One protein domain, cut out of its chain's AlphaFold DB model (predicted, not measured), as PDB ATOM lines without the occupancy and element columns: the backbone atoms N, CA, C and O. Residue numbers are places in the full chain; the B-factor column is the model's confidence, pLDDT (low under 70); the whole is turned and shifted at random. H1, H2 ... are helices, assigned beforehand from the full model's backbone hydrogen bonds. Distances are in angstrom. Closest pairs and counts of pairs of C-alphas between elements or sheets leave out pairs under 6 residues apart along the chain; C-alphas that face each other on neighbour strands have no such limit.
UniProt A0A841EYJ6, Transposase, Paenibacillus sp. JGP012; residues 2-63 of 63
ATOM      1  N   ILE A   2      51.402 -29.610 -49.763       64.56
ATOM      2  CA  ILE A   2      50.207 -29.123 -49.058       64.56
ATOM      3  C   ILE A   2      50.112 -27.636 -49.384       64.56
ATOM      4  O   ILE A   2      51.004 -26.865 -49.038       64.56
ATOM      5  N   ARG A   3      49.106 -27.241 -50.167       61.47
ATOM      6  CA  ARG A   3      48.959 -25.837 -50.543       61.47
ATOM      7  C   ARG A   3      48.591 -25.087 -49.271       61.47
ATOM      8  O   ARG A   3      47.464 -25.241 -48.806       61.47
ATOM      9  N   GLN A   4      49.526 -24.298 -48.739       60.62
ATOM     10  CA  GLN A   4      49.186 -23.246 -47.787       60.62
ATOM     11  C   GLN A   4      48.053 -22.440 -48.410       60.62
ATOM     12  O   GLN A   4      48.124 -22.062 -49.587       60.62
ATOM     13  N   GLN A   5      46.972 -22.278 -47.658       58.62
ATOM     14  CA  GLN A   5      45.777 -21.608 -48.122       58.62
ATOM     15  C   GLN A   5      46.171 -20.261 -48.718       58.62
ATOM     16  O   GLN A   5      46.835 -19.445 -48.076       58.62
ATOM     17  N   GLN A   6      45.780 -20.055 -49.979       58.84
ATOM     18  CA  GLN A   6      45.858 -18.745 -50.608       58.84
ATOM     19  C   GLN A   6      45.209 -17.757 -49.645       58.84
ATOM     20  O   GLN A   6      44.121 -18.043 -49.138       58.84
ATOM     21  N   SER A   7      45.921 -16.662 -49.354       61.00
ATOM     22  CA  SER A   7      45.501 -15.603 -48.435       61.00
ATOM     23  C   SER A   7      43.987 -15.436 -48.487       61.00
ATOM     24  O   SER A   7      43.447 -15.118 -49.552       61.00
ATOM     25  N   LEU A   8      43.309 -15.709 -47.368       67.06
ATOM     26  CA  LEU A   8      41.874 -15.475 -47.261       67.06
ATOM     27  C   LEU A   8      41.621 -14.039 -47.720       67.06
ATOM     28  O   LEU A   8      42.243 -13.109 -47.204       67.06
ATOM     29  N   VAL A   9      40.756 -13.861 -48.721       66.88
ATOM     30  CA  VAL A   9      40.258 -12.529 -49.063       66.88
ATOM     31  C   VAL A   9      39.398 -12.116 -47.884       66.88
ATOM     32  O   VAL A   9      38.239 -12.514 -47.766       66.88
ATOM     33  N   LEU A  10      40.024 -11.417 -46.943       73.06
ATOM     34  CA  LEU A  10      39.352 -10.964 -45.747       73.06
ATOM     35  C   LEU A  10      38.282  -9.946 -46.142       73.06
ATOM     36  O   LEU A  10      38.439  -9.165 -47.083       73.06
ATOM     37  N   SER A  11      37.175  -9.980 -45.406       81.25
ATOM     38  CA  SER A  11      36.124  -8.973 -45.502       81.25
ATOM     39  C   SER A  11      36.732  -7.565 -45.397       81.25
ATOM     40  O   SER A  11      37.648  -7.371 -44.593       81.25
ATOM     41  N   PRO A  12      36.183  -6.554 -46.099       87.62
ATOM     42  CA  PRO A  12      36.546  -5.149 -45.885       87.62
ATOM     43  C   PRO A  12      36.466  -4.711 -44.413       87.62
ATOM     44  O   PRO A  12      37.086  -3.731 -44.017       87.62
ATOM     45  N   TYR A  13      35.718  -5.454 -43.595       88.38
ATOM     46  CA  TYR A  13      35.503  -5.197 -42.178       88.38
ATOM     47  C   TYR A  13      36.365  -6.060 -41.245       88.38
ATOM     48  O   TYR A  13      36.051  -6.159 -40.063       88.38
ATOM     49  N   ALA A  14      37.437  -6.694 -41.729       86.31
ATOM     50  CA  ALA A  14      38.288  -7.554 -40.898       86.31
ATOM     51  C   ALA A  14      38.850  -6.845 -39.655       86.31
ATOM     52  O   ALA A  14      38.969  -7.461 -38.602       86.31
ATOM     53  N   ALA A  15      39.089  -5.533 -39.741       88.69
ATOM     54  CA  ALA A  15      39.533  -4.714 -38.614       88.69
ATOM     55  C   ALA A  15      38.535  -4.679 -37.434       88.69
ATOM     56  O   ALA A  15      38.930  -4.376 -36.311       88.69
ATOM     57  N   LEU A  16      37.253  -5.011 -37.651       92.00
ATOM     58  CA  LEU A  16      36.279  -5.131 -36.558       92.00
ATOM     59  C   LEU A  16      36.624  -6.273 -35.600       92.00
ATOM     60  O   LEU A  16      36.275  -6.185 -34.427       92.00
ATOM     61  N   TYR A  17      37.315  -7.316 -36.070       88.94
ATOM     62  CA  TYR A  17      37.740  -8.434 -35.229       88.94
ATOM     63  C   TYR A  17      38.543  -7.947 -34.018       88.94
ATOM     64  O   TYR A  17      38.236  -8.316 -32.887       88.94
ATOM     65  N   ASP A  18      39.497  -7.041 -34.241       89.56
ATOM     66  CA  ASP A  18      40.364  -6.511 -33.186       89.56
ATOM     67  C   ASP A  18      39.632  -5.638 -32.165       89.56
ATOM     68  O   ASP A  18      40.110  -5.484 -31.040       89.56
ATOM     69  N   ILE A  19      38.486  -5.076 -32.556       93.88
ATOM     70  CA  ILE A  19      37.659  -4.195 -31.727       93.88
ATOM     71  C   ILE A  19      36.634  -5.011 -30.932       93.88
ATOM     72  O   ILE A  19      36.374  -4.716 -29.768       93.88
ATOM     73  N   VAL A  20      36.034  -6.023 -31.562       94.38
ATOM     74  CA  VAL A  20      34.917  -6.795 -31.000       94.38
ATOM     75  C   VAL A  20      35.404  -7.967 -30.151       94.38
ATOM     76  O   VAL A  20      34.732  -8.330 -29.187       94.38
ATOM     77  N   VAL A  21      36.551  -8.565 -30.485       92.12
ATOM     78  CA  VAL A  21      37.092  -9.734 -29.781       92.12
ATOM     79  C   VAL A  21      38.194  -9.296 -28.808       92.12
ATOM     80  O   VAL A  21      39.272  -8.889 -29.252       92.12
ATOM     81  N   PRO A  22      37.976  -9.400 -27.483       94.50
ATOM     82  CA  PRO A  22      38.968  -9.021 -26.479       94.50
ATOM     83  C   PRO A  22      40.297  -9.774 -26.628       94.50
ATOM     84  O   PRO A  22      40.327 -10.924 -27.069       94.50
ATOM     85  N   LYS A  23      41.409  -9.140 -26.236       90.94
ATOM     86  CA  LYS A  23      42.757  -9.743 -26.316       90.94
ATOM     87  C   LYS A  23      42.955 -10.941 -25.387       90.94
ATOM     88  O   LYS A  23      43.774 -11.807 -25.663       90.94
ATOM     89  N   ASP A  24      42.216 -10.985 -24.290       93.44
ATOM     90  CA  ASP A  24      42.189 -12.082 -23.325       93.44
ATOM     91  C   ASP A  24      41.224 -13.209 -23.727       93.44
ATOM     92  O   ASP A  24      41.069 -14.189 -23.000       93.44
ATOM     93  N   ASN A  25      40.587 -13.112 -24.900       93.88
ATOM     94  CA  ASN A  25      39.782 -14.200 -25.425       93.88
ATOM     95  C   ASN A  25      40.658 -15.437 -25.677       93.88
ATOM     96  O   ASN A  25      41.600 -15.397 -26.466       93.88
ATOM     97  N   MET A  26      40.288 -16.557 -25.059       92.38
ATOM     98  CA  MET A  26      41.018 -17.824 -25.145       92.38
ATOM     99  C   MET A  26      41.311 -18.262 -26.589       92.38
ATOM    100  O   MET A  26      42.417 -18.701 -26.878       92.38
ATOM    101  N   LEU A  27      40.348 -18.144 -27.510       88.06
ATOM    102  CA  LEU A  27      40.536 -18.580 -28.899       88.06
ATOM    103  C   LEU A  27      41.481 -17.650 -29.664       88.06
ATOM    104  O   LEU A  27      42.288 -18.124 -30.460       88.06
ATOM    105  N   ARG A  28      41.419 -16.340 -29.388       88.88
ATOM    106  CA  ARG A  28      42.378 -15.363 -29.919       88.88
ATOM    107  C   ARG A  28      43.790 -15.671 -29.426       88.88
ATOM    108  O   ARG A  28      44.708 -15.757 -30.233       88.88
ATOM    109  N   GLN A  29      43.943 -15.932 -28.129       90.81
ATOM    110  CA  GLN A  29      45.226 -16.311 -27.538       90.81
ATOM    111  C   GLN A  29      45.762 -17.625 -28.113       90.81
ATOM    112  O   GLN A  29      46.939 -17.703 -28.429       90.81
ATOM    113  N   ILE A  30      44.918 -18.643 -28.303       87.94
ATOM    114  CA  ILE A  30      45.327 -19.910 -28.932       87.94
ATOM    115  C   ILE A  30      45.860 -19.665 -30.346       87.94
ATOM    116  O   ILE A  30      46.907 -20.199 -30.693       87.94
ATOM    117  N   ASN A  31      45.181 -18.840 -31.147       82.62
ATOM    118  CA  ASN A  31      45.621 -18.546 -32.512       82.62
ATOM    119  C   ASN A  31      46.935 -17.741 -32.553       82.62
ATOM    120  O   ASN A  31      47.734 -17.908 -33.467       82.62
ATOM    121  N   GLU A  32      47.164 -16.869 -31.566       83.44
ATOM    122  CA  GLU A  32      48.388 -16.062 -31.454       83.44
ATOM    123  C   GLU A  32      49.574 -16.844 -30.849       83.44
ATOM    124  O   GLU A  32      50.723 -16.564 -31.187       83.44
ATOM    125  N   LEU A  33      49.318 -17.806 -29.955       88.62
ATOM    126  CA  LEU A  33      50.351 -18.517 -29.188       88.62
ATOM    127  C   LEU A  33      50.738 -19.876 -29.775       88.62
ATOM    128  O   LEU A  33      51.850 -20.342 -29.531       88.62
ATOM    129  N   VAL A  34      49.829 -20.544 -30.488       85.88
ATOM    130  CA  VAL A  34      50.080 -21.887 -31.015       85.88
ATOM    131  C   VAL A  34      50.641 -21.789 -32.423       85.88
ATOM    132  O   VAL A  34      49.951 -21.397 -33.362       85.88
ATOM    133  N   ASP A  35      51.894 -22.212 -32.580       85.00
ATOM    134  CA  ASP A  35      52.461 -22.446 -33.898       85.00
ATOM    135  C   ASP A  35      51.981 -23.799 -34.443       85.00
ATOM    136  O   ASP A  35      52.357 -24.865 -33.957       85.00
ATOM    137  N   PHE A  36      51.119 -23.754 -35.456       81.50
ATOM    138  CA  PHE A  36      50.556 -24.936 -36.107       81.50
ATOM    139  C   PHE A  36      51.423 -25.478 -37.261       81.50
ATOM    140  O   PHE A  36      50.985 -26.382 -37.978       81.50
ATOM    141  N   THR A  37      52.639 -24.957 -37.460       83.50
ATOM    142  CA  THR A  37      53.587 -25.444 -38.483       83.50
ATOM    143  C   THR A  37      53.814 -26.955 -38.414       83.50
ATOM    144  O   THR A  37      53.823 -27.606 -39.459       83.50
ATOM    145  N   PHE A  38      53.866 -27.531 -37.208       86.06
ATOM    146  CA  PHE A  38      54.060 -28.972 -36.993       86.06
ATOM    147  C   PHE A  38      53.025 -29.853 -37.717       86.06
ATOM    148  O   PHE A  38      53.324 -30.985 -38.093       86.06
ATOM    149  N   ILE A  39      51.800 -29.356 -37.942       85.31
ATOM    150  CA  ILE A  39      50.763 -30.129 -38.636       85.31
ATOM    151  C   ILE A  39      51.138 -30.326 -40.109       85.31
ATOM    152  O   ILE A  39      50.855 -31.376 -40.682       85.31
ATOM    153  N   TYR A  40      51.791 -29.342 -40.733       83.25
ATOM    154  CA  TYR A  40      52.267 -29.482 -42.108       83.25
ATOM    155  C   TYR A  40      53.374 -30.527 -42.219       83.25
ATOM    156  O   TYR A  40      53.316 -31.349 -43.129       83.25
ATOM    157  N   GLU A  41      54.323 -30.523 -41.281       85.38
ATOM    158  CA  GLU A  41      55.417 -31.500 -41.223       85.38
ATOM    159  C   GLU A  41      54.869 -32.929 -41.079       85.38
ATOM    160  O   GLU A  41      55.243 -33.835 -41.824       85.38
ATOM    161  N   GLU A  42      53.895 -33.119 -40.185       86.31
ATOM    162  CA  GLU A  42      53.261 -34.418 -39.939       86.31
ATOM    163  C   GLU A  42      52.452 -34.927 -41.148       86.31
ATOM    164  O   GLU A  42      52.365 -36.134 -41.398       86.31
ATOM    165  N   LEU A  43      51.821 -34.020 -41.900       83.12
ATOM    166  CA  LEU A  43      51.007 -34.368 -43.065       83.12
ATOM    167  C   LEU A  43      51.843 -34.603 -44.323       83.12
ATOM    168  O   LEU A  43      51.444 -35.418 -45.154       83.12
ATOM    169  N   GLU A  44      52.983 -33.929 -44.476       81.31
ATOM    170  CA  GLU A  44      53.850 -34.089 -45.647       81.31
ATOM    171  C   GLU A  44      54.307 -35.542 -45.812       81.31
ATOM    172  O   GLU A  44      54.248 -36.085 -46.913       81.31
ATOM    173  N   ALA A  45      54.646 -36.214 -44.709       81.88
ATOM    174  CA  ALA A  45      55.023 -37.626 -44.724       81.88
ATOM    175  C   ALA A  45      53.848 -38.585 -45.010       81.88
ATOM    176  O   ALA A  45      54.065 -39.730 -45.410       81.88
ATOM    177  N   LYS A  46      52.600 -38.152 -44.783       84.50
ATOM    178  CA  LYS A  46      51.398 -39.006 -44.853       84.50
ATOM    179  C   LYS A  46      50.608 -38.855 -46.152       84.50
ATOM    180  O   LYS A  46      49.769 -39.704 -46.446       84.50
ATOM    181  N   TYR A  47      50.849 -37.791 -46.917       78.94
ATOM    182  CA  TYR A  47      50.103 -37.484 -48.135       78.94
ATOM    183  C   TYR A  47      50.994 -37.530 -49.374       78.94
ATOM    184  O   TYR A  47      52.058 -36.923 -49.431       78.94
ATOM    185  N   CYS A  48      50.504 -38.204 -50.414       76.25
ATOM    186  CA  CYS A  48      51.131 -38.208 -51.734       76.25
ATOM    187  C   CYS A  48      51.094 -36.786 -52.320       76.25
ATOM    188  O   CYS A  48      50.026 -36.174 -52.399       76.25
ATOM    189  N   LEU A  49      52.247 -36.245 -52.723       73.38
ATOM    190  CA  LEU A  49      52.361 -34.849 -53.175       73.38
ATOM    191  C   LEU A  49      51.940 -34.640 -54.634       73.38
ATOM    192  O   LEU A  49      51.736 -33.500 -55.061       73.38
ATOM    193  N   ASP A  50      51.870 -35.734 -55.375       75.44
ATOM    194  CA  ASP A  50      51.888 -35.832 -56.827       75.44
ATOM    195  C   ASP A  50      50.770 -36.727 -57.380       75.44
ATOM    196  O   ASP A  50      50.534 -36.722 -58.587       75.44
ATOM    197  N   ASN A  51      50.037 -37.448 -56.521       74.56
ATOM    198  CA  ASN A  51      48.991 -38.367 -56.954       74.56
ATOM    199  C   ASN A  51      47.706 -38.230 -56.120       74.56
ATOM    200  O   ASN A  51      47.731 -38.208 -54.891       74.56
ATOM    201  N   GLY A  52      46.558 -38.170 -56.799       73.50
ATOM    202  CA  GLY A  52      45.245 -38.042 -56.163       73.50
ATOM    203  C   GLY A  52      44.886 -36.622 -55.696       73.50
ATOM    204  O   GLY A  52      45.373 -35.616 -56.214       73.50
ATOM    205  N   ARG A  53      43.949 -36.529 -54.743       71.56
ATOM    206  CA  ARG A  53      43.489 -35.252 -54.177       71.56
ATOM    207  C   ARG A  53      44.437 -34.820 -53.057       71.56
ATOM    208  O   ARG A  53      44.543 -35.509 -52.050       71.56
ATOM    209  N   ASN A  54      45.057 -33.652 -53.218       71.56
ATOM    210  CA  ASN A  54      45.892 -33.046 -52.180       71.56
ATOM    211  C   ASN A  54      45.118 -32.830 -50.871       71.56
ATOM    212  O   ASN A  54      43.904 -32.587 -50.889       71.56
ATOM    213  N   SER A  55      45.847 -32.855 -49.753       73.69
ATOM    214  CA  SER A  55      45.303 -32.463 -48.453       73.69
ATOM    215  C   SER A  55      44.744 -31.037 -48.507       73.69
ATOM    216  O   SER A  55      45.289 -30.160 -49.186       73.69
ATOM    217  N   ILE A  56      43.634 -30.824 -47.805       76.00
ATOM    218  CA  ILE A  56      43.106 -29.485 -47.529       76.00
ATOM    219  C   ILE A  56      44.034 -28.834 -46.496       76.00
ATOM    220  O   ILE A  56      44.633 -29.543 -45.690       76.00
ATOM    221  N   ASP A  57      44.159 -27.504 -46.519       78.81
ATOM    222  CA  ASP A  57      44.945 -26.791 -45.511       78.81
ATOM    223  C   ASP A  57      44.467 -27.187 -44.093       78.81
ATOM    224  O   ASP A  57      43.289 -26.985 -43.765       78.81
ATOM    225  N   PRO A  58      45.351 -27.772 -43.264       75.12
ATOM    226  CA  PRO A  58      44.996 -28.262 -41.936       75.12
ATOM    227  C   PRO A  58      44.574 -27.162 -40.957       75.12
ATOM    228  O   PRO A  58      43.872 -27.444 -39.987       75.12
ATOM    229  N   ILE A  59      44.976 -25.915 -41.201       75.12
ATOM    230  CA  ILE A  59      44.733 -24.764 -40.324       75.12
ATOM    231  C   ILE A  59      43.547 -23.935 -40.838       75.12
ATOM    232  O   ILE A  59      43.156 -22.944 -40.229       75.12
ATOM    233  N   ARG A  60      42.878 -24.367 -41.916       74.06
ATOM    234  CA  ARG A  60      41.723 -23.662 -42.498       74.06
ATOM    235  C   ARG A  60      40.612 -23.320 -41.496       74.06
ATOM    236  O   ARG A  60      39.898 -22.355 -41.717       74.06
ATOM    237  N   MET A  61      40.429 -24.125 -40.449       65.44
ATOM    238  CA  MET A  61      39.380 -23.912 -39.437       65.44
ATOM    239  C   MET A  61      39.821 -22.994 -38.288       65.44
ATOM    240  O   MET A  61      38.985 -22.576 -37.493       65.44
ATOM    241  N   PHE A  62      41.119 -22.700 -38.191       67.44
ATOM    242  CA  PHE A  62      41.701 -21.836 -37.164       67.44
ATOM    243  C   PHE A  62      41.992 -20.417 -37.683       67.44
ATOM    244  O   PHE A  62      42.198 -19.511 -36.876       67.44
ATOM    245  N   LYS A  63      41.995 -20.215 -39.010       61.66
ATOM    246  CA  LYS A  63      42.291 -18.942 -39.683       61.66
ATOM    247  C   LYS A  63      41.098 -18.349 -40.420       61.66
ATOM    248  O   LYS A  63      40.344 -19.120 -41.051       61.66
TER     249      LYS A  63
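Overview. This is residues 2 to 63 of the 63 residues of the protein "Transposase" of Paenibacillus sp. JGP012 (UniProt A0A841EYJ6). With little regular structure, this is a flat, open loop of chain: residues 2 to 15 lead along one long side to H1 at one end, H2 and H3 follow along the other long side, and after the turn near Asn 51 the tail folds back into the loop. The 62 printed residues hold H1, H2 and H3, in that order, and no named strand; the class is all helix, with 21 residues in named elements. The whole is loose, with a radius of gyration of the C-alphas of 14.9 A, and spans 44 by 25 by 11 A.

Arrangement. Look at H1, residues 16 to 20, H2, residues 26 to 33, and H3, residues 37 to 44: each is apart from the other two. In these helices every O i to N i+4 pair is within hydrogen-bond range.

Along the chain. Find C-alpha 16 at (36.279, -5.131, -36.558), where H1 begins its 6.0 A. H2 measures 10.2 A; H3 runs 11.2 A to C-alpha 44 at (53.850, -34.089, -45.647).

Size, cuts and confidence. The C-alphas of Ile 19 and Asn 51 are farthest apart, at 44.0 A. Residues 9 to 16 stand free. The printed part has no cut, and both links between helices are tight. Residues 2 to 9 and 61 to 63 have pLDDT under 70.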